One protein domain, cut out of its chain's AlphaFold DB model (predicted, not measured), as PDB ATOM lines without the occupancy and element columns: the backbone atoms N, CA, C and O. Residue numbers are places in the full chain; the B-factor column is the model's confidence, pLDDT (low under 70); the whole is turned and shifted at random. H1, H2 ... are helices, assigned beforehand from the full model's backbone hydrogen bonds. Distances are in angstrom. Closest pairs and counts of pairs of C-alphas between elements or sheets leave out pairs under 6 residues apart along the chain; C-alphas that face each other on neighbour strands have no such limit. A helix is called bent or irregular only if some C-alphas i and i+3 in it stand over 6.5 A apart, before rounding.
ATOM      1  N   SER A 270     -23.996  41.083 -12.524       92.25
ATOM      2  CA  SER A 270     -24.669  39.983 -13.240       92.25
ATOM      3  C   SER A 270     -24.806  38.735 -12.372       92.25
ATOM      4  O   SER A 270     -25.852  38.092 -12.370       92.25
ATOM      5  N   ASP A 271     -23.766  38.404 -11.607       91.88
ATOM      6  CA  ASP A 271     -23.677  37.132 -10.895       91.88
ATOM      7  C   ASP A 271     -24.234  37.199  -9.463       91.88
ATOM      8  O   ASP A 271     -24.264  36.174  -8.791       91.88
ATOM      9  N   LYS A 272     -24.724  38.355  -8.987       92.94
ATOM     10  CA  LYS A 272     -25.198  38.556  -7.600       92.94
ATOM     11  C   LYS A 272     -26.166  37.458  -7.121       92.94
ATOM     12  O   LYS A 272     -26.000  36.916  -6.031       92.94
ATOM     13  N   ASP A 273     -27.143  37.084  -7.951       92.06
ATOM     14  CA  ASP A 273     -28.198  36.134  -7.581       92.06
ATOM     15  C   ASP A 273     -27.697  34.683  -7.682       92.06
ATOM     16  O   ASP A 273     -28.087  33.824  -6.892       92.06
ATOM     17  N   LYS A 274     -26.744  34.431  -8.589       91.06
ATOM     18  CA  LYS A 274     -25.993  33.174  -8.711       91.06
ATOM     19  C   LYS A 274     -25.063  32.961  -7.510       91.06
ATOM     20  O   LYS A 274     -25.059  31.869  -6.954       91.06
ATOM     21  N   LEU A 275     -24.348  33.996  -7.063       90.81
ATOM     22  CA  LEU A 275     -23.515  33.976  -5.855       90.81
ATOM     23  C   LEU A 275     -24.372  33.722  -4.609       90.81
ATOM     24  O   LEU A 275     -24.049  32.851  -3.804       90.81
ATOM     25  N   LYS A 276     -25.516  34.409  -4.487       91.56
ATOM     26  CA  LYS A 276     -26.490  34.172  -3.412       91.56
ATOM     27  C   LYS A 276     -27.015  32.730  -3.418       91.56
ATOM     28  O   LYS A 276     -27.055  32.094  -2.367       91.56
ATOM     29  N   ALA A 277     -27.348  32.185  -4.589       90.25
ATOM     30  CA  ALA A 277     -27.757  30.789  -4.732       90.25
ATOM     31  C   ALA A 277     -26.628  29.794  -4.393       90.25
ATOM     32  O   ALA A 277     -26.892  28.776  -3.757       90.25
ATOM     33  N   GLN A 278     -25.373  30.085  -4.757       89.00
ATOM     34  CA  GLN A 278     -24.214  29.264  -4.388       89.00
ATOM     35  C   GLN A 278     -24.009  29.217  -2.867       89.00
ATOM     36  O   GLN A 278     -23.818  28.125  -2.330       89.00
ATOM     37  N   VAL A 279     -24.133  30.349  -2.161       89.69
ATOM     38  CA  VAL A 279     -24.071  30.385  -0.686       89.69
ATOM     39  C   VAL A 279     -25.178  29.522  -0.068       89.69
ATOM     40  O   VAL A 279     -24.889  28.700   0.797       89.69
ATOM     41  N   GLU A 280     -26.426  29.616  -0.540       90.75
ATOM     42  CA  GLU A 280     -27.521  28.762  -0.045       90.75
ATOM     43  C   GLU A 280     -27.287  27.263  -0.321       90.75
ATOM     44  O   GLU A 280     -27.527  26.425   0.551       90.75
ATOM     45  N   VAL A 281     -26.754  26.902  -1.495       88.62
ATOM     46  CA  VAL A 281     -26.383  25.512  -1.822       88.62
ATOM     47  C   VAL A 281     -25.257  25.006  -0.913       88.62
ATOM     48  O   VAL A 281     -25.316  23.870  -0.434       88.62
ATOM     49  N   GLN A 282     -24.249  25.831  -0.623       86.56
ATOM     50  CA  GLN A 282     -23.166  25.470   0.296       86.56
ATOM     51  C   GLN A 282     -23.655  25.390   1.756       86.56
ATOM     52  O   GLN A 282     -23.251  24.472   2.471       86.56
ATOM     53  N   ILE A 283     -24.599  26.240   2.185       89.00
ATOM     54  CA  ILE A 283     -25.278  26.137   3.492       89.00
ATOM     55  C   ILE A 283     -26.024  24.800   3.610       89.00
ATOM     56  O   ILE A 283     -25.840  24.080   4.592       89.00
ATOM     57  N   GLN A 284     -26.824  24.416   2.610       88.12
ATOM     58  CA  GLN A 284     -27.544  23.133   2.624       88.12
ATOM     59  C   GLN A 284     -26.586  21.933   2.716       88.12
ATOM     60  O   GLN A 284     -26.864  20.954   3.414       88.12
ATOM     61  N   ARG A 285     -25.425  22.015   2.053       84.50
ATOM     62  CA  ARG A 285     -24.371  20.994   2.137       84.50
ATOM     63  C   ARG A 285     -23.693  20.960   3.501       84.50
ATOM     64  O   ARG A 285     -23.492  19.862   4.009       84.50
ATOM     65  N   LEU A 286     -23.394  22.108   4.111       84.56
ATOM     66  CA  LEU A 286     -22.884  22.181   5.484       84.56
ATOM     67  C   LEU A 286     -23.847  21.530   6.473       84.56
ATOM     68  O   LEU A 286     -23.435  20.657   7.227       84.56
ATOM     69  N   VAL A 287     -25.134  21.884   6.425       85.81
ATOM     70  CA  VAL A 287     -26.159  21.274   7.287       85.81
ATOM     71  C   VAL A 287     -26.209  19.756   7.082       85.81
ATOM     72  O   VAL A 287     -26.283  19.006   8.054       85.81
ATOM     73  N   LYS A 288     -26.075  19.269   5.839       84.75
ATOM     74  CA  LYS A 288     -25.966  17.828   5.566       84.75
ATOM     75  C   LYS A 288     -24.684  17.205   6.138       84.75
ATOM     76  O   LYS A 288     -24.764  16.101   6.670       84.75
ATOM     77  N   LEU A 289     -23.530  17.870   6.049       83.12
ATOM     78  CA  LEU A 289     -22.262  17.391   6.621       83.12
ATOM     79  C   LEU A 289     -22.335  17.312   8.151       83.12
ATOM     80  O   LEU A 289     -22.041  16.257   8.705       83.12
ATOM     81  N   VAL A 290     -22.825  18.362   8.815       84.50
ATOM     82  CA  VAL A 290     -23.075  18.392  10.268       84.50
ATOM     83  C   VAL A 290     -24.008  17.254  10.689       84.50
ATOM     84  O   VAL A 290     -23.716  16.535  11.637       84.50
ATOM     85  N   ASN A 291     -25.088  17.014   9.942       81.75
ATOM     86  CA  ASN A 291     -26.015  15.909  10.214       81.75
ATOM     87  C   ASN A 291     -25.448  14.511   9.867       81.75
ATOM     88  O   ASN A 291     -26.094  13.512  10.171       81.75
ATOM     89  N   THR A 292     -24.281  14.420   9.213       83.12
ATOM     90  CA  THR A 292     -23.626  13.150   8.824       83.12
ATOM     91  C   THR A 292     -22.431  12.805   9.720       83.12
ATOM     92  O   THR A 292     -22.191  11.628   9.984       83.12
ATOM     93  N   TYR A 293     -21.689  13.818  10.177       82.44
ATOM     94  CA  TYR A 293     -20.442  13.681  10.943       82.44
ATOM     95  C   TYR A 293     -20.519  14.272  12.356       82.44
ATOM     96  O   TYR A 293     -19.629  14.041  13.159       82.44
ATOM     97  N   GLY A 294     -21.585  14.999  12.689       80.88
ATOM     98  CA  GLY A 294     -21.693  15.730  13.948       80.88
ATOM     99  C   GLY A 294     -21.081  17.125  13.862       80.88
ATOM    100  O   GLY A 294     -20.363  17.439  12.910       80.88
ATOM    101  N   PRO A 295     -21.364  18.000  14.839       80.25
ATOM    102  CA  PRO A 295     -20.903  19.383  14.806       80.25
ATOM    103  C   PRO A 295     -19.433  19.566  15.238       80.25
ATOM    104  O   PRO A 295     -18.908  20.666  15.083       80.25
ATOM    105  N   GLY A 296     -18.770  18.530  15.771       72.38
ATOM    106  CA  GLY A 296     -17.376  18.590  16.234       72.38
ATOM    107  C   GLY A 296     -16.354  17.799  15.409       72.38
ATOM    108  O   GLY A 296     -15.162  18.003  15.611       72.38
ATOM    109  N   GLU A 297     -16.778  16.923  14.489       68.50
ATOM    110  CA  GLU A 297     -15.862  16.062  13.705       68.50
ATOM    111  C   GLU A 297     -15.730  16.470  12.223       68.50
ATOM    112  O   GLU A 297     -14.998  15.830  11.467       68.50
ATOM    113  N   PHE A 298     -16.416  17.532  11.778       70.25
ATOM    114  CA  PHE A 298     -16.327  18.014  10.394       70.25
ATOM    115  C   PHE A 298     -15.226  19.080  10.225       70.25
ATOM    116  O   PHE A 298     -15.382  20.239  10.605       70.25
ATOM    117  N   ASP A 299     -14.098  18.674   9.646       61.59
ATOM    118  CA  ASP A 299     -12.951  19.541   9.352       61.59
ATOM    119  C   ASP A 299     -13.213  20.431   8.117       61.59
ATOM    120  O   ASP A 299     -13.537  19.924   7.038       61.59
ATOM    121  N   ILE A 300     -13.050  21.752   8.266       63.41
ATOM    122  CA  ILE A 300     -12.931  22.698   7.146       63.41
ATOM    123  C   ILE A 300     -11.500  23.218   7.124       63.41
ATOM    124  O   ILE A 300     -11.158  24.204   7.785       63.41
ATOM    125  N   LYS A 301     -10.677  22.560   6.310       53.62
ATOM    126  CA  LYS A 301      -9.290  22.958   6.088       53.62
ATOM    127  C   LYS A 301      -9.222  24.368   5.523       53.62
ATOM    128  O   LYS A 301      -9.990  24.735   4.634       53.62
ATOM    129  N   ASP A 302      -8.308  25.148   6.087       50.72
ATOM    130  CA  ASP A 302      -7.899  26.475   5.619       50.72
ATOM    131  C   ASP A 302      -9.042  27.498   5.433       50.72
ATOM    132  O   ASP A 302      -8.871  28.518   4.771       50.72
ATOM    133  N   GLY A 303     -10.207  27.258   6.051       50.38
ATOM    134  CA  GLY A 303     -11.379  28.132   5.945       50.38
ATOM    135  C   GLY A 303     -12.141  28.025   4.620       50.38
ATOM    136  O   GLY A 303     -12.916  28.924   4.302       50.38
ATOM    137  N   TYR A 304     -11.974  26.947   3.847       56.53
ATOM    138  CA  TYR A 304     -12.611  26.816   2.534       56.53
ATOM    139  C   TYR A 304     -13.380  25.506   2.345       56.53
ATOM    140  O   TYR A 304     -12.889  24.410   2.602       56.53
ATOM    141  N   LEU A 305     -14.593  25.614   1.796       62.88
ATOM    142  CA  LEU A 305     -15.391  24.480   1.318       62.88
ATOM    143  C   LEU A 305     -15.033  24.124  -0.132       62.88
ATOM    144  O   LEU A 305     -15.918  24.028  -0.982       62.88
ATOM    145  N   ASP A 306     -13.743  23.949  -0.429       54.22
ATOM    146  CA  ASP A 306     -13.325  23.634  -1.796       54.22
ATOM    147  C   ASP A 306     -13.856  22.260  -2.237       54.22
ATOM    148  O   ASP A 306     -13.487  21.195  -1.729       54.22
ATOM    149  N   ARG A 307     -14.753  22.315  -3.221       57.72
ATOM    150  CA  ARG A 307     -15.075  21.229  -4.138       57.72
ATOM    151  C   ARG A 307     -15.101  21.842  -5.533       57.72
ATOM    152  O   ARG A 307     -16.101  22.443  -5.922       57.72
ATOM    153  N   GLY A 308     -13.971  21.716  -6.229       51.94
ATOM    154  CA  GLY A 308     -13.652  22.432  -7.463       51.94
ATOM    155  C   GLY A 308     -14.809  22.572  -8.459       51.94
ATOM    156  O   GLY A 308     -15.466  21.597  -8.824       51.94
ATOM    157  N   GLY A 309     -15.025  23.811  -8.907       62.22
ATOM    158  CA  GLY A 309     -16.143  24.218  -9.767       62.22
ATOM    159  C   GLY A 309     -17.120  25.194  -9.099       62.22
ATOM    160  O   GLY A 309     -17.945  25.793  -9.788       62.22
ATOM    161  N   GLU A 310     -17.012  25.400  -7.785       70.00
ATOM    162  CA  GLU A 310     -17.825  26.362  -7.035       70.00
ATOM    163  C   GLU A 310     -17.023  27.557  -6.522       70.00
ATOM    164  O   GLU A 310     -15.812  27.490  -6.331       70.00
ATOM    165  N   THR A 311     -17.722  28.673  -6.313       81.25
ATOM    166  CA  THR A 311     -17.133  29.896  -5.769       81.25
ATOM    167  C   THR A 311     -16.742  29.687  -4.311       81.25
ATOM    168  O   THR A 311     -17.530  29.173  -3.514       81.25
ATOM    169  N   VAL A 312     -15.528  30.109  -3.976       82.88
ATOM    170  CA  VAL A 312     -14.958  30.019  -2.634       82.88
ATOM    171  C   VAL A 312     -15.245  31.326  -1.888       82.88
ATOM    172  O   VAL A 312     -14.920  32.407  -2.372       82.88
ATOM    173  N   PHE A 313     -15.875  31.229  -0.714       85.50
ATOM    174  CA  PHE A 313     -16.254  32.373   0.122       85.50
ATOM    175  C   PHE A 313     -15.466  32.348   1.438       85.50
ATOM    176  O   PHE A 313     -15.726  31.502   2.294       85.50
ATOM    177  N   TYR A 314     -14.528  33.279   1.631       83.38
ATOM    178  CA  TYR A 314     -13.648  33.277   2.813       83.38
ATOM    179  C   TYR A 314     -14.418  33.465   4.137       83.38
ATOM    180  O   TYR A 314     -14.223  32.733   5.109       83.38
ATOM    181  N   GLU A 315     -15.370  34.402   4.164       83.62
ATOM    182  CA  GLU A 315     -16.191  34.674   5.352       83.62
ATOM    183  C   GLU A 315     -17.097  33.500   5.765       83.62
ATOM    184  O   GLU A 315     -17.474  33.393   6.934       83.62
ATOM    185  N   MET A 316     -17.402  32.577   4.846       85.56
ATOM    186  CA  MET A 316     -18.167  31.365   5.141       85.56
ATOM    187  C   MET A 316     -17.354  30.363   5.971       85.56
ATOM    188  O   MET A 316     -17.901  29.735   6.878       85.56
ATOM    189  N   GLY A 317     -16.044  30.254   5.726       81.19
ATOM    190  CA  GLY A 317     -15.139  29.471   6.570       81.19
ATOM    191  C   GLY A 317     -14.978  30.066   7.962       81.19
ATOM    192  O   GLY A 317     -15.086  29.344   8.955       81.19
ATOM    193  N   LEU A 318     -14.804  31.392   8.050       81.44
ATOM    194  CA  LEU A 318     -14.767  32.093   9.338       81.44
ATOM    195  C   LEU A 318     -16.068  31.910  10.132       81.44
ATOM    196  O   LEU A 318     -16.009  31.689  11.342       81.44
ATOM    197  N   ALA A 319     -17.228  31.957   9.468       86.12
ATOM    198  CA  ALA A 319     -18.519  31.679  10.091       86.12
ATOM    199  C   ALA A 319     -18.565  30.273  10.717       86.12
ATOM    200  O   ALA A 319     -18.981  30.129  11.869       86.12
ATOM    201  N   VAL A 320     -18.100  29.244   9.995       85.69
ATOM    202  CA  VAL A 320     -18.082  27.868  10.513       85.69
ATOM    203  C   VAL A 320     -17.111  27.723  11.679       85.69
ATOM    204  O   VAL A 320     -17.525  27.280  12.751       85.69
ATOM    205  N   ALA A 321     -15.852  28.130  11.500       83.19
ATOM    206  CA  ALA A 321     -14.817  27.990  12.521       83.19
ATOM    207  C   ALA A 321     -15.212  28.702  13.827       83.19
ATOM    208  O   ALA A 321     -15.015  28.167  14.919       83.19
ATOM    209  N   ARG A 322     -15.859  29.874  13.725       84.06
ATOM    210  CA  ARG A 322     -16.409  30.609  14.871       84.06
ATOM    211  C   ARG A 322     -17.505  29.826  15.598       84.06
ATOM    212  O   ARG A 322     -17.488  29.772  16.825       84.06
ATOM    213  N   GLN A 323     -18.454  29.229  14.878       86.88
ATOM    214  CA  GLN A 323     -19.552  28.481  15.502       86.88
ATOM    215  C   GLN A 323     -19.076  27.147  16.101       86.88
ATOM    216  O   GLN A 323     -19.503  26.781  17.198       86.88
ATOM    217  N   GLN A 324     -18.131  26.461  15.450       84.44
ATOM    218  CA  GLN A 324     -17.451  25.289  16.014       84.44
ATOM    219  C   GLN A 324     -16.689  25.638  17.301       84.44
ATOM    220  O   GLN A 324     -16.798  24.912  18.290       84.44
ATOM    221  N   ASP A 325     -15.966  26.761  17.328       84.75
ATOM    222  CA  ASP A 325     -15.257  27.256  18.514       84.75
ATOM    223  C   ASP A 325     -16.216  27.592  19.669       84.75
ATOM    224  O   ASP A 325     -15.982  27.167  20.803       84.75
ATOM    225  N   ILE A 326     -17.331  28.278  19.385       85.75
ATOM    226  CA  ILE A 326     -18.390  28.578  20.364       85.75
ATOM    227  C   ILE A 326     -18.948  27.282  20.968       85.75
ATOM    228  O   ILE A 326     -18.960  27.137  22.196       85.75
ATOM    229  N   LEU A 327     -19.364  26.321  20.133       86.88
ATOM    230  CA  LEU A 327     -19.923  25.054  20.606       86.88
ATOM    231  C   LEU A 327     -18.889  24.239  21.393       86.88
ATOM    232  O   LEU A 327     -19.206  23.736  22.468       86.88
ATOM    233  N   THR A 328     -17.652  24.140  20.905       86.38
ATOM    234  CA  THR A 328     -16.586  23.345  21.538       86.38
ATOM    235  C   THR A 328     -16.178  23.932  22.888       86.38
ATOM    236  O   THR A 328     -16.094  23.208  23.884       86.38
ATOM    237  N   LYS A 329     -15.993  25.257  22.970       88.88
ATOM    238  CA  LYS A 329     -15.729  25.948  24.242       88.88
ATOM    239  C   LYS A 329     -16.886  25.774  25.217       88.88
ATOM    240  O   LYS A 329     -16.632  25.540  26.400       88.88
ATOM    241  N   ARG A 330     -18.138  25.859  24.756       88.81
ATOM    242  CA  ARG A 330     -19.297  25.750  25.650       88.81
ATOM    243  C   ARG A 330     -19.574  24.315  26.095       88.81
ATOM    244  O   ARG A 330     -19.814  24.110  27.280       88.81
ATOM    245  N   HIS A 331     -19.429  23.322  25.216       88.88
ATOM    246  CA  HIS A 331     -19.461  21.894  25.566       88.88
ATOM    247  C   HIS A 331     -18.410  21.567  26.630       88.88
ATOM    248  O   HIS A 331     -18.755  21.007  27.671       88.88
ATOM    249  N   LYS A 332     -17.163  22.032  26.448       88.81
ATOM    250  CA  LYS A 332     -16.110  21.877  27.459       88.81
ATOM    251  C   LYS A 332     -16.472  22.553  28.786       88.81
ATOM    252  O   LYS A 332     -16.371  21.909  29.822       88.81
ATOM    253  N   GLN A 333     -16.928  23.809  28.774       88.94
ATOM    254  CA  GLN A 333     -17.355  24.505  29.999       88.94
ATOM    255  C   GLN A 333     -18.461  23.743  30.741       88.94
ATOM    256  O   GLN A 333     -18.394  23.619  31.960       88.94
ATOM    257  N   ILE A 334     -19.442  23.203  30.013       89.19
ATOM    258  CA  ILE A 334     -20.545  22.430  30.589       89.19
ATOM    259  C   ILE A 334     -20.038  21.077  31.125       89.19
ATOM    260  O   ILE A 334     -20.426  20.693  32.227       89.19
ATOM    261  N   LYS A 335     -19.104  20.395  30.439       87.69
ATOM    262  CA  LYS A 335     -18.430  19.182  30.952       87.69
ATOM    263  C   LYS A 335     -17.651  19.477  32.242       87.69
ATOM    264  O   LYS A 335     -17.836  18.781  33.239       87.69
ATOM    265  N   ASP A 336     -16.856  20.547  32.254       87.31
ATOM    266  CA  ASP A 336     -16.049  20.997  33.399       87.31
ATOM    267  C   ASP A 336     -16.910  21.518  34.576       87.31
ATOM    268  O   ASP A 336     -16.431  21.615  35.710       87.31
ATOM    269  N   GLN A 337     -18.177  21.876  34.333       84.50
ATOM    270  CA  GLN A 337     -19.162  22.232  35.362       84.50
ATOM    271  C   GLN A 337     -19.883  20.993  35.908       84.50
ATOM    272  O   GLN A 337     -19.863  20.775  37.120       84.50
ATOM    273  N   LEU A 338     -20.437  20.140  35.039       84.31
ATOM    274  CA  LEU A 338     -21.117  18.903  35.443       84.31
ATOM    275  C   LEU A 338     -20.188  17.958  36.217       84.31
ATOM    276  O   LEU A 338     -20.611  17.390  37.218       84.31
ATOM    277  N   ALA A 339     -18.910  17.858  35.840       84.50
ATOM    278  CA  ALA A 339     -17.935  17.012  36.535       84.50
ATOM    279  C   ALA A 339     -17.680  17.405  38.008       84.50
ATOM    280  O   ALA A 339     -17.182  16.577  38.772       84.50
ATOM    281  N   LYS A 340     -18.018  18.637  38.424       81.06
ATOM    282  CA  LYS A 340     -17.875  19.107  39.818       81.06
ATOM    283  C   LYS A 340     -19.014  18.628  40.714       81.06
ATOM    284  O   LYS A 340     -18.767  18.218  41.842       81.06
ATOM    285  N   ASP A 341     -20.246  18.697  40.210       74.69
ATOM    286  CA  ASP A 341     -21.458  18.342  40.961       74.69
ATOM    287  C   ASP A 341     -21.871  16.871  40.765       74.69
ATOM    288  O   ASP A 341     -22.468  16.270  41.657       74.69
ATOM    289  N   PHE A 342     -21.518  16.275  39.621       78.44
ATOM    290  CA  PHE A 342     -21.899  14.923  39.201       78.44
ATOM    291  C   PHE A 342     -20.698  14.155  38.603       78.44
ATOM    292  O   PHE A 342     -20.695  13.818  37.415       78.44
ATOM    293  N   PRO A 343     -19.647  13.863  39.395       73.69
ATOM    294  CA  PRO A 343     -18.478  13.129  38.914       73.69
ATOM    295  C   PRO A 343     -18.868  11.741  38.382       73.69
ATOM    296  O   PRO A 343     -19.539  10.966  39.066       73.69
ATOM    297  N   GLY A 344     -18.426  11.434  37.158       72.25
ATOM    298  CA  GLY A 344     -18.792  10.222  36.416       72.25
ATOM    299  C   GLY A 344     -19.976  10.383  35.451       72.25
ATOM    300  O   GLY A 344     -20.292   9.434  34.741       72.25
ATOM    301  N   TYR A 345     -20.611  11.558  35.384       78.31
ATOM    302  CA  TYR A 345     -21.622  11.870  34.370       78.31
ATOM    303  C   TYR A 345     -20.973  12.548  33.154       78.31
ATOM    304  O   TYR A 345     -20.578  13.714  33.212       78.31
ATOM    305  N   GLU A 346     -20.819  11.810  32.054       80.69
ATOM    306  CA  GLU A 346     -20.147  12.300  30.845       80.69
ATOM    307  C   GLU A 346     -21.134  12.827  29.797       80.69
ATOM    308  O   GLU A 346     -22.068  12.127  29.419       80.69
ATOM    309  N   LEU A 347     -20.898  14.039  29.278       83.00
ATOM    310  CA  LEU A 347     -21.617  14.539  28.102       83.00
ATOM    311  C   LEU A 347     -21.347  13.657  26.867       83.00
ATOM    312  O   LEU A 347     -20.190  13.276  26.660       83.00
ATOM    313  N   PRO A 348     -22.344  13.446  25.982       85.19
ATOM    314  CA  PRO A 348     -22.117  12.889  24.652       85.19
ATOM    315  C   PRO A 348     -21.030  13.656  23.888       85.19
ATOM    316  O   PRO A 348     -20.965  14.888  23.959       85.19
ATOM    317  N   ALA A 349     -20.191  12.935  23.142       85.38
ATOM    318  CA  ALA A 349     -19.224  13.536  22.228       85.38
ATOM    319  C   ALA A 349     -19.939  14.324  21.114       85.38
ATOM    320  O   ALA A 349     -21.084  14.027  20.784       85.38
ATOM    321  N   LEU A 350     -19.258  15.306  20.513       84.94
ATOM    322  CA  LEU A 350     -19.772  16.126  19.400       84.94
ATOM    323  C   LEU A 350     -19.740  15.383  18.039       84.94
ATOM    324  O   LEU A 350     -19.544  15.998  16.989       84.94
ATOM    325  N   ASP A 351     -19.911  14.062  18.084       84.50
ATOM    326  CA  ASP A 351     -19.842  13.126  16.961       84.50
ATOM    327  C   ASP A 351     -21.146  13.074  16.142       84.50
ATOM    328  O   ASP A 351     -22.146  13.733  16.448       84.50
ATOM    329  N   ARG A 352     -21.162  12.251  15.088       81.31
ATOM    330  CA  ARG A 352     -22.339  12.018  14.224       81.31
ATOM    331  C   ARG A 352     -23.621  11.583  14.944       81.31
ATOM    332  O   ARG A 352     -24.706  11.703  14.381       81.31
ATOM    333  N   HIS A 353     -23.515  11.041  16.153       84.38
ATOM    334  CA  HIS A 353     -24.637  10.619  16.981       84.38
ATOM    335  C   HIS A 353     -25.023  11.676  18.027       84.38
ATOM    336  O   HIS A 353     -26.098  11.545  18.612       84.38
ATOM    337  N   PHE A 354     -24.232  12.742  18.224       83.94
ATOM    338  CA  PHE A 354     -24.469  13.823  19.192       83.94
ATOM    339  C   PHE A 354     -25.924  14.296  19.237       83.94
ATOM    340  O   PHE A 354     -26.510  14.353  20.312       83.94
ATOM    341  N   MET A 355     -26.529  14.583  18.081       75.88
ATOM    342  CA  MET A 355     -27.892  15.128  17.986       75.88
ATOM    343  C   MET A 355     -28.967  14.160  18.514       75.88
ATOM    344  O   MET A 355     -29.945  14.591  19.122       75.88
ATOM    345  N   THR A 356     -28.769  12.852  18.331       78.75
ATOM    346  CA  THR A 356     -29.645  11.804  18.880       78.75
ATOM    347  C   THR A 356     -29.331  11.564  20.355       78.75
ATOM    348  O   THR A 356     -30.227  11.562  21.201       78.75
ATOM    349  N   ASN A 357     -28.041  11.424  20.672       82.12
ATOM    350  CA  ASN A 357     -27.546  11.118  22.007       82.12
ATOM    351  C   ASN A 357     -27.919  12.221  23.003       82.12
ATOM    352  O   ASN A 357     -28.458  11.910  24.056       82.12
ATOM    353  N   VAL A 358     -27.712  13.502  22.673       80.94
ATOM    354  CA  VAL A 358     -28.005  14.639  23.565       80.94
ATOM    355  C   VAL A 358     -29.498  14.764  23.886       80.94
ATOM    356  O   VAL A 358     -29.855  15.157  24.993       80.94
ATOM    357  N   GLN A 359     -30.383  14.366  22.965       75.44
ATOM    358  CA  GLN A 359     -31.834  14.374  23.176       75.44
ATOM    359  C   GLN A 359     -32.288  13.256  24.131       75.44
ATOM    360  O   GLN A 359     -33.095  13.513  25.031       75.44
ATOM    361  N   GLN A 360     -31.763  12.035  23.974       78.94
ATOM    362  CA  GLN A 360     -32.022  10.935  24.911       78.94
ATOM    363  C   GLN A 360     -31.402  11.237  26.286       78.94
ATOM    364  O   GLN A 360     -32.096  11.234  27.301       78.94
ATOM    365  N   PHE A 361     -30.124  11.611  26.299       76.69
ATOM    366  CA  PHE A 361     -29.352  11.989  27.481       76.69
ATOM    367  C   PHE A 361     -30.039  13.088  28.302       76.69
ATOM    368  O   PHE A 361     -30.174  12.946  29.512       76.69
ATOM    369  N   ALA A 362     -30.567  14.139  27.659       78.75
ATOM    370  CA  ALA A 362     -31.322  15.195  28.340       78.75
ATOM    371  C   ALA A 362     -32.655  14.730  28.947       78.75
ATOM    372  O   ALA A 362     -33.140  15.346  29.896       78.75
ATOM    373  N   THR A 363     -33.244  13.652  28.427       78.88
ATOM    374  CA  THR A 363     -34.465  13.049  28.980       78.88
ATOM    375  C   THR A 363     -34.145  12.214  30.227       78.88
ATOM    376  O   THR A 363     -34.866  12.280  31.221       78.88
ATOM    377  N   GLU A 364     -33.030  11.481  30.210       79.56
ATOM    378  CA  GLU A 364     -32.577  10.621  31.315       79.56
ATOM    379  C   GLU A 364     -31.873  11.405  32.444       79.56
ATOM    380  O   GLU A 364     -31.948  11.020  33.614       79.56
ATOM    381  N   ALA A 365     -31.251  12.547  32.120       79.69
ATOM    382  CA  ALA A 365     -30.493  13.407  33.034       79.69
ATOM    383  C   ALA A 365     -31.227  13.734  34.344       79.69
ATOM    384  O   ALA A 365     -30.645  13.655  35.424       79.69
ATOM    385  N   LYS A 366     -32.519  14.075  34.263       77.62
ATOM    386  CA  LYS A 366     -33.330  14.487  35.420       77.62
ATOM    387  C   LYS A 366     -33.478  13.378  36.464       77.62
ATOM    388  O   LYS A 366     -33.349  13.640  37.661       77.62
ATOM    389  N   ASP A 367     -33.739  12.146  36.023       81.06
ATOM    390  CA  ASP A 367     -33.845  10.992  36.924       81.06
ATOM    391  C   ASP A 367     -32.461  10.601  37.459       81.06
ATOM    392  O   ASP A 367     -32.311  10.393  38.663       81.06
ATOM    393  N   TYR A 368     -31.428  10.625  36.606       83.81
ATOM    394  CA  TYR A 368     -30.040  10.380  37.009       83.81
ATOM    395  C   TYR A 368     -29.574  11.349  38.109       83.81
ATOM    396  O   TYR A 368     -29.128  10.901  39.164       83.81
ATOM    397  N   PHE A 369     -29.696  12.668  37.911       83.00
ATOM    398  CA  PHE A 369     -29.242  13.670  38.885       83.00
ATOM    399  C   PHE A 369     -29.982  13.547  40.220       83.00
ATOM    400  O   PHE A 369     -29.359  13.613  41.284       83.00
ATOM    401  N   ARG A 370     -31.301  13.312  40.175       81.69
ATOM    402  CA  ARG A 370     -32.121  13.080  41.370       81.69
ATOM    403  C   ARG A 370     -31.668  11.826  42.120       81.69
ATOM    404  O   ARG A 370     -31.326  11.924  43.299       81.69
ATOM    405  N   LYS A 371     -31.644  10.669  41.450       82.06
ATOM    406  CA  LYS A 371     -31.242   9.387  42.049       82.06
ATOM    407  C   LYS A 371     -29.808   9.423  42.559       82.06
ATOM    408  O   LYS A 371     -29.517   8.860  43.609       82.06
ATOM    409  N   LYS A 372     -28.907  10.138  41.879       79.00
ATOM    410  CA  LYS A 372     -27.522  10.325  42.325       79.00
ATOM    411  C   LYS A 372     -27.448  11.070  43.659       79.00
ATOM    412  O   LYS A 372     -26.776  10.594  44.572       79.00
ATOM    413  N   MET A 373     -28.179  12.176  43.803       77.38
ATOM    414  CA  MET A 373     -28.228  12.937  45.058       77.38
ATOM    415  C   MET A 373     -28.911  12.153  46.193       77.38
ATOM    416  O   MET A 373     -28.432  12.176  47.326       77.38
ATOM    417  N   VAL A 374     -29.983  11.403  45.908       79.12
ATOM    418  CA  VAL A 374     -30.630  10.521  46.901       79.12
ATOM    419  C   VAL A 374     -29.703   9.370  47.311       79.12
ATOM    420  O   VAL A 374     -29.564   9.089  48.499       79.12
ATOM    421  N   HIS A 375     -29.006   8.742  46.366       79.31
ATOM    422  CA  HIS A 375     -28.047   7.671  46.637       79.31
ATOM    423  C   HIS A 375     -26.865   8.141  47.495       79.31
ATOM    424  O   HIS A 375     -26.553   7.489  48.495       79.31
ATOM    425  N   ASP A 376     -26.243   9.277  47.173       75.12
ATOM    426  CA  ASP A 376     -25.118   9.813  47.955       75.12
ATOM    427  C   ASP A 376     -25.590  10.271  49.362       75.12
ATOM    428  O   ASP A 376     -24.895  10.037  50.356       75.12
ATOM    429  N   CYS A 377     -26.827  10.780  49.481       75.31
ATOM    430  CA  CYS A 377     -27.495  11.097  50.755       75.31
ATOM    431  C   CYS A 377     -27.751   9.863  51.647       75.31
ATOM    432  O   CYS A 377     -27.572   9.930  52.866       75.31
ATOM    433  N   VAL A 378     -28.158   8.730  51.063       77.06
ATOM    434  CA  VAL A 378     -28.470   7.493  51.807       77.06
ATOM    435  C   VAL A 378     -27.211   6.684  52.148       77.06
ATOM    436  O   VAL A 378     -27.175   6.024  53.185       77.06
ATOM    437  N   THR A 379     -26.168   6.739  51.317       72.69
ATOM    438  CA  THR A 379     -24.921   5.962  51.505       72.69
ATOM    439  C   THR A 379     -23.867   6.651  52.379       72.69
ATOM    440  O   THR A 379     -22.858   6.031  52.708       72.69
ATOM    441  N   MET A 380     -24.095   7.910  52.782       67.25
ATOM    442  CA  MET A 380     -23.146   8.746  53.540       67.25
ATOM    443  C   MET A 380     -21.789   8.949  52.844       67.25
ATOM    444  O   MET A 380     -20.767   9.083  53.519       67.25
ATOM    445  N   LYS A 381     -21.769   8.987  51.506       64.19
ATOM    446  CA  LYS A 381     -20.540   8.997  50.692       64.19
ATOM    447  C   LYS A 381     -19.488  10.019  51.155       64.19
ATOM    448  O   LYS A 381     -18.319   9.669  51.271       64.19
ATOM    449  N   ASP A 382     -19.922  11.233  51.491       57.12
ATOM    450  CA  ASP A 382     -19.053  12.338  51.922       57.12
ATOM    451  C   ASP A 382     -19.129  12.597  53.451       57.12
ATOM    452  O   ASP A 382     -18.928  13.714  53.920       57.12
ATOM    453  N   GLN A 383     -19.432  11.556  54.247       56.12
ATOM    454  CA  GLN A 383     -19.633  11.555  55.718       56.12
ATOM    455  C   GLN A 383     -20.824  12.381  56.246       56.12
ATOM    456  O   GLN A 383     -21.028  12.478  57.455       56.12
ATOM    457  N   THR A 384     -21.628  12.954  55.356       52.94
ATOM    458  CA  THR A 384     -22.639  13.984  55.658       52.94
ATOM    459  C   THR A 384     -24.080  13.544  55.390       52.94
ATOM    460  O   THR A 384     -25.015  14.281  55.696       52.94
ATOM    461  N   GLY A 385     -24.271  12.348  54.824       60.28
ATOM    462  CA  GLY A 385     -25.585  11.778  54.520       60.28
ATOM    463  C   GLY A 385     -26.422  11.423  55.758       60.28
ATOM    464  O   GLY A 385     -25.912  11.316  56.868       60.28
ATOM    465  N   ARG A 494     -24.874  25.473  47.937       60.72
ATOM    466  CA  ARG A 494     -25.997  25.094  47.067       60.72
ATOM    467  C   ARG A 494     -26.659  23.821  47.586       60.72
ATOM    468  O   ARG A 494     -25.994  22.805  47.796       60.72
ATOM    469  N   SER A 495     -27.977  23.865  47.725       65.38
ATOM    470  CA  SER A 495     -28.821  22.712  48.050       65.38
ATOM    471  C   SER A 495     -28.737  21.618  46.974       65.38
ATOM    472  O   SER A 495     -28.398  21.873  45.812       65.38
ATOM    473  N   GLY A 496     -29.080  20.372  47.324       66.50
ATOM    474  CA  GLY A 496     -29.075  19.267  46.354       66.50
ATOM    475  C   GLY A 496     -30.015  19.506  45.160       66.50
ATOM    476  O   GLY A 496     -29.699  19.141  44.033       66.50
ATOM    477  N   MET A 497     -31.137  20.191  45.384       70.06
ATOM    478  CA  MET A 497     -32.125  20.583  44.381       70.06
ATOM    479  C   MET A 497     -31.614  21.723  43.494       70.06
ATOM    480  O   MET A 497     -31.935  21.746  42.312       70.06
ATOM    481  N   GLU A 498     -30.798  22.646  44.008       73.25
ATOM    482  CA  GLU A 498     -30.104  23.636  43.171       73.25
ATOM    483  C   GLU A 498     -29.043  22.977  42.289       73.25
ATOM    484  O   GLU A 498     -28.952  23.319  41.114       73.25
ATOM    485  N   LYS A 499     -28.309  21.977  42.795       73.62
ATOM    486  CA  LYS A 499     -27.385  21.172  41.975       73.62
ATOM    487  C   LYS A 499     -28.127  20.369  40.899       73.62
ATOM    488  O   LYS A 499     -27.691  20.361  39.753       73.62
ATOM    489  N   VAL A 500     -29.275  19.759  41.219       77.06
ATOM    490  CA  VAL A 500     -30.141  19.080  40.228       77.06
ATOM    491  C   VAL A 500     -30.691  20.070  39.195       77.06
ATOM    492  O   VAL A 500     -30.591  19.803  38.002       77.06
ATOM    493  N   LYS A 501     -31.210  21.231  39.617       80.25
ATOM    494  CA  LYS A 501     -31.700  22.287  38.712       80.25
ATOM    495  C   LYS A 501     -30.596  22.847  37.818       80.25
ATOM    496  O   LYS A 501     -30.851  23.086  36.645       80.25
ATOM    497  N   GLU A 502     -29.387  23.040  38.341       82.06
ATOM    498  CA  GLU A 502     -28.238  23.498  37.555       82.06
ATOM    499  C   GLU A 502     -27.777  22.417  36.570       82.06
ATOM    500  O   GLU A 502     -27.538  22.726  35.408       82.06
ATOM    501  N   GLY A 503     -27.760  21.141  36.973       81.88
ATOM    502  CA  GLY A 503     -27.544  20.012  36.064       81.88
ATOM    503  C   GLY A 503     -28.586  19.956  34.942       81.88
ATOM    504  O   GLY A 503     -28.229  19.882  33.767       81.88
ATOM    505  N   GLU A 504     -29.877  20.067  35.273       83.12
ATOM    506  CA  GLU A 504     -30.964  20.172  34.290       83.12
ATOM    507  C   GLU A 504     -30.784  21.387  33.370       83.12
ATOM    508  O   GLU A 504     -30.948  21.259  32.156       83.12
ATOM    509  N   ARG A 505     -30.422  22.556  33.911       87.75
ATOM    510  CA  ARG A 505     -30.185  23.783  33.136       87.75
ATOM    511  C   ARG A 505     -29.027  23.598  32.155       87.75
ATOM    512  O   ARG A 505     -29.179  23.918  30.983       87.75
ATOM    513  N   LEU A 506     -27.910  23.042  32.617       87.31
ATOM    514  CA  LEU A 506     -26.698  22.774  31.841       87.31
ATOM    515  C   LEU A 506     -26.926  21.745  30.724       87.31
ATOM    516  O   LEU A 506     -26.478  21.952  29.596       87.31
ATOM    517  N   VAL A 507     -27.656  20.662  31.006       85.81
ATOM    518  CA  VAL A 507     -27.961  19.635  29.998       85.81
ATOM    519  C   VAL A 507     -28.990  20.135  28.975       85.81
ATOM    520  O   VAL A 507     -28.837  19.875  27.780       85.81
ATOM    521  N   ASN A 508     -29.989  20.922  29.391       85.62
ATOM    522  CA  ASN A 508     -30.879  21.601  28.444       85.62
ATOM    523  C   ASN A 508     -30.144  22.682  27.629       85.62
ATOM    524  O   ASN A 508     -30.459  22.868  26.459       85.62
ATOM    525  N   GLU A 509     -29.135  23.353  28.191       87.94
ATOM    526  CA  GLU A 509     -28.326  24.337  27.464       87.94
ATOM    527  C   GLU A 509     -27.522  23.687  26.326       87.94
ATOM    528  O   GLU A 509     -27.623  24.137  25.185       87.94
ATOM    529  N   ILE A 510     -26.787  22.595  26.586       85.88
ATOM    530  CA  ILE A 510     -26.030  21.901  25.524       85.88
ATOM    531  C   ILE A 510     -26.948  21.230  24.489       85.88
ATOM    532  O   ILE A 510     -26.619  21.207  23.303       85.88
ATOM    533  N   LYS A 511     -28.132  20.761  24.905       85.56
ATOM    534  CA  LYS A 511     -29.190  20.303  23.995       85.56
ATOM    535  C   LYS A 511     -29.682  21.426  23.080       85.56
ATOM    536  O   LYS A 511     -29.734  21.215  21.873       85.56
ATOM    537  N   ASN A 512     -30.004  22.600  23.628       86.12
ATOM    538  CA  ASN A 512     -30.493  23.743  22.852       86.12
ATOM    539  C   ASN A 512     -29.431  24.238  21.858       86.12
ATOM    540  O   ASN A 512     -29.745  24.469  20.691       86.12
ATOM    541  N   LEU A 513     -28.169  24.326  22.300       84.25
ATOM    542  CA  LEU A 513     -27.023  24.636  21.438       84.25
ATOM    543  C   LEU A 513     -26.900  23.623  20.293       84.25
ATOM    544  O   LEU A 513     -26.760  24.028  19.145       84.25
ATOM    545  N   GLY A 514     -27.028  22.321  20.575       81.81
ATOM    546  CA  GLY A 514     -27.062  21.284  19.543       81.81
ATOM    547  C   GLY A 514     -28.221  21.462  18.558       81.81
ATOM    548  O   GLY A 514     -27.994  21.564  17.355       81.81
ATOM    549  N   SER A 515     -29.459  21.563  19.053       81.25
ATOM    550  CA  SER A 515     -30.662  21.661  18.212       81.25
ATOM    551  C   SER A 515     -30.735  22.923  17.351       81.25
ATOM    552  O   SER A 515     -31.432  22.917  16.336       81.25
ATOM    553  N   HIS A 516     -30.038  23.997  17.732       87.31
ATOM    554  CA  HIS A 516     -29.989  25.238  16.960       87.31
ATOM    555  C   HIS A 516     -28.708  25.409  16.134       87.31
ATOM    556  O   HIS A 516     -28.742  26.174  15.174       87.31
ATOM    557  N   PHE A 517     -27.634  24.650  16.394       87.75
ATOM    558  CA  PHE A 517     -26.327  24.804  15.735       87.75
ATOM    559  C   PHE A 517     -26.399  24.903  14.204       87.75
ATOM    560  O   PHE A 517     -25.770  25.777  13.620       87.75
ATOM    561  N   THR A 518     -27.182  24.055  13.530       87.69
ATOM    562  CA  THR A 518     -27.324  24.096  12.060       87.69
ATOM    563  C   THR A 518     -28.052  25.348  11.562       87.69
ATOM    564  O   THR A 518     -27.712  25.870  10.498       87.69
ATOM    565  N   THR A 519     -29.009  25.864  12.335       90.25
ATOM    566  CA  THR A 519     -29.741  27.110  12.060       90.25
ATOM    567  C   THR A 519     -28.876  28.337  12.341       90.25
ATOM    568  O   THR A 519     -28.818  29.239  11.508       90.25
ATOM    569  N   ASP A 520     -28.163  28.360  13.469       89.88
ATOM    570  CA  ASP A 520     -27.284  29.463  13.868       89.88
ATOM    571  C   ASP A 520     -26.033  29.547  12.983       89.88
ATOM    572  O   ASP A 520     -25.621  30.642  12.602       89.88
ATOM    573  N   LEU A 521     -25.492  28.404  12.548       89.31
ATOM    574  CA  LEU A 521     -24.456  28.327  11.519       89.31
ATOM    575  C   LEU A 521     -24.954  28.909  10.191       89.31
ATOM    576  O   LEU A 521     -24.332  29.815   9.638       89.31
ATOM    577  N   ALA A 522     -26.111  28.448   9.704       90.81
ATOM    578  CA  ALA A 522     -26.723  28.979   8.487       90.81
ATOM    579  C   ALA A 522     -27.063  30.480   8.599       90.81
ATOM    580  O   ALA A 522     -27.084  31.182   7.588       90.81
ATOM    581  N   LYS A 523     -27.322  30.987   9.809       91.25
ATOM    582  CA  LYS A 523     -27.534  32.411  10.084       91.25
ATOM    583  C   LYS A 523     -26.223  33.200  10.043       91.25
ATOM    584  O   LYS A 523     -26.149  34.145   9.271       91.25
ATOM    585  N   GLU A 524     -25.189  32.804  10.788       89.06
ATOM    586  CA  GLU A 524     -23.870  33.471  10.795       89.06
ATOM    587  C   GLU A 524     -23.261  33.534   9.382       89.06
ATOM    588  O   GLU A 524     -22.704  34.562   9.000       89.06
ATOM    589  N   ILE A 525     -23.420  32.477   8.573       89.62
ATOM    590  CA  ILE A 525     -22.949  32.458   7.179       89.62
ATOM    591  C   ILE A 525     -23.680  33.500   6.327       89.62
ATOM    592  O   ILE A 525     -23.023  34.239   5.592       89.62
ATOM    593  N   ARG A 526     -25.017  33.587   6.411       91.50
ATOM    594  CA  ARG A 526     -25.794  34.608   5.684       91.50
ATOM    595  C   ARG A 526     -25.456  36.012   6.166       91.50
ATOM    596  O   ARG A 526     -25.239  36.893   5.341       91.50
ATOM    597  N   GLU A 527     -25.359  36.203   7.478       89.25
ATOM    598  CA  GLU A 527     -25.011  37.492   8.066       89.25
ATOM    599  C   GLU A 527     -23.649  37.975   7.574       89.25
ATOM    600  O   GLU A 527     -23.577  39.069   7.026       89.25
ATOM    601  N   ARG A 528     -22.595  37.155   7.646       86.31
ATOM    602  CA  ARG A 528     -21.266  37.561   7.164       86.31
ATOM    603  C   ARG A 528     -21.177  37.693   5.643       86.31
ATOM    604  O   ARG A 528     -20.678  38.696   5.145       86.31
ATOM    605  N   THR A 529     -21.642  36.681   4.911       88.31
ATOM    606  CA  THR A 529     -21.352  36.527   3.471       88.31
ATOM    607  C   THR A 529     -22.328  37.305   2.584       88.31
ATOM    608  O   THR A 529     -21.957  37.713   1.483       88.31
ATOM    609  N   LEU A 530     -23.571  37.513   3.039       89.38
ATOM    610  CA  LEU A 530     -24.625  38.189   2.274       89.38
ATOM    611  C   LEU A 530     -24.976  39.565   2.857       89.38
ATOM    612  O   LEU A 530     -24.883  40.551   2.130       89.38
ATOM    613  N   ASN A 531     -25.336  39.631   4.146       86.50
ATOM    614  CA  ASN A 531     -25.966  40.810   4.774       86.50
ATOM    615  C   ASN A 531     -24.960  41.797   5.421       86.50
ATOM    616  O   ASN A 531     -25.317  42.908   5.811       86.50
ATOM    617  N   CYS A 532     -23.696  41.391   5.536       83.00
ATOM    618  CA  CYS A 532     -22.549  42.102   6.118       83.00
ATOM    619  C   CYS A 532     -22.593  42.328   7.641       83.00
ATOM    620  O   CYS A 532     -21.861  43.168   8.176       83.00
ATOM    621  N   GLY A 533     -23.405  41.551   8.359       71.00
ATOM    622  CA  GLY A 533     -23.395  41.493   9.816       71.00
ATOM    623  C   GLY A 533     -22.070  40.929  10.336       71.00
ATOM    624  O   GLY A 533     -21.680  39.816   9.991       71.00
ATOM    625  N   GLY A 534     -21.371  41.686  11.191       61.72
ATOM    626  CA  GLY A 534     -20.183  41.186  11.900       61.72
ATOM    627  C   GLY A 534     -18.963  42.108  11.975       61.72
ATOM    628  O   GLY A 534     -18.062  41.785  12.745       61.72
ATOM    629  N   GLY A 535     -18.929  43.248  11.266       55.03
ATOM    630  CA  GLY A 535     -17.988  44.334  11.608       55.03
ATOM    631  C   GLY A 535     -17.214  45.053  10.495       55.03
ATOM    632  O   GLY A 535     -16.271  45.763  10.830       55.03
ATOM    633  N   ILE A 536     -17.570  44.930   9.209       57.16
ATOM    634  CA  ILE A 536     -16.902  45.692   8.127       57.16
ATOM    635  C   ILE A 536     -17.906  46.613   7.423       57.16
ATOM    636  O   ILE A 536     -18.449  46.310   6.359       57.16
ATOM    637  N   ASN A 537     -18.131  47.779   8.032       56.56
ATOM    638  CA  ASN A 537     -18.847  48.888   7.405       56.56
ATOM    639  C   ASN A 537     -17.955  49.520   6.329       56.56
ATOM    640  O   ASN A 537     -17.031  50.272   6.638       56.56
ATOM    641  N   GLN A 538     -18.224  49.214   5.060       60.06
ATOM    642  CA  GLN A 538     -17.459  49.761   3.941       60.06
ATOM    643  C   GLN A 538     -17.738  51.257   3.740       60.06
ATOM    644  O   GLN A 538     -18.818  51.667   3.307       60.06
ATOM    645  N   THR A 539     -16.727  52.083   4.017       60.59
ATOM    646  CA  THR A 539     -16.708  53.501   3.635       60.59
ATOM    647  C   THR A 539     -16.548  53.639   2.118       60.59
ATOM    648  O   THR A 539     -16.136  52.698   1.435       60.59
ATOM    649  N   ALA A 540     -16.836  54.819   1.561       55.62
ATOM    650  CA  ALA A 540     -16.678  55.060   0.123       55.62
ATOM    651  C   ALA A 540     -15.240  54.781  -0.379       55.62
ATOM    652  O   ALA A 540     -15.069  54.236  -1.464       55.62
ATOM    653  N   ALA A 541     -14.234  55.031   0.470       60.12
ATOM    654  CA  ALA A 541     -12.808  54.791   0.221       60.12
ATOM    655  C   ALA A 541     -12.360  53.311   0.245       60.12
ATOM    656  O   ALA A 541     -11.185  53.021   0.047       60.12
ATOM    657  N   SER A 542     -13.263  52.360   0.517       67.94
ATOM    658  CA  SER A 542     -12.932  50.924   0.610       67.94
ATOM    659  C   SER A 542     -13.294  50.109  -0.644       67.94
ATOM    660  O   SER A 542     -13.178  48.883  -0.655       67.94
ATOM    661  N   CYS A 543     -13.723  50.773  -1.720       77.94
ATOM    662  CA  CYS A 543     -14.222  50.127  -2.931       77.94
ATOM    663  C   CYS A 543     -13.092  49.825  -3.936       77.94
ATOM    664  O   CYS A 543     -12.685  50.679  -4.718       77.94
ATOM    665  N   ASN A 544     -12.577  48.593  -3.900       78.12
ATOM    666  CA  ASN A 544     -11.450  48.115  -4.713       78.12
ATOM    667  C   ASN A 544     -11.683  46.674  -5.230       78.12
ATOM    668  O   ASN A 544     -12.739  46.084  -5.016       78.12
ATOM    669  N   THR A 545     -10.700  46.082  -5.917       77.50
ATOM    670  CA  THR A 545     -10.815  44.738  -6.517       77.50
ATOM    671  C   THR A 545     -11.015  43.612  -5.499       77.50
ATOM    672  O   THR A 545     -11.767  42.680  -5.782       77.50
TER     673      THR A 545
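What this domain is: This is residues 270 to 385 and 494 to 545 of the 1191 residues of an uncharacterized protein of Bdellovibrionales bacterium RIFOXYA1_FULL_36_14 (UniProt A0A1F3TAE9). Bent H4 is the spine of a loose rod of helices, with H2 alongside, H1 packed on arm H4b and H3 on H4a. The printed part has 168 residues with four named helices, H1 to H4 in order, all helix. The radius of gyration of the C-alphas is 21.2 A, the spans 73 by 34 by 23 A.

Where its parts are: Find C-alpha 496 at (-29.075, 19.267, 46.354): H4, residues 496 to 531, is one helix by hydrogen bonds but bent, H4a ending at C-alpha 515 and H4b beginning at 518, 7.4 A apart. H3, residues 354 to 379, likewise bends between C-alphas 363, ending H3a, and 366, beginning H3b, 6.7 A apart. H2, residues 314 to 341, spans 41.7 A. H1, residues 270 to 293, 36.0 A, ends at (-20.442, 13.681, 10.943) and is irregular, C-alphas 270 and 273 being 7.7 A apart.

How they stand to each other: H4a touches H2, closest C-alphas Leu 506 and Ile 334, 6.3 A, and H3a, Lys 511 and Val 358, 5.8 A. H4b touches H1, closest C-alphas Thr 518 and Val 287, 5.7 A. Every O i to N i+4 pair is within hydrogen-bond range in H3b, H4a and H4b, 19 of 20 in H1, 22 of 24 in H2, 5 of 6 in H3a.

The domain as a whole: Across the cut, C-alphas 385 and 494 are 15.3 A apart. Links H1 to H2 and H2 to H3 are long; 30 printed residues are under pLDDT 70.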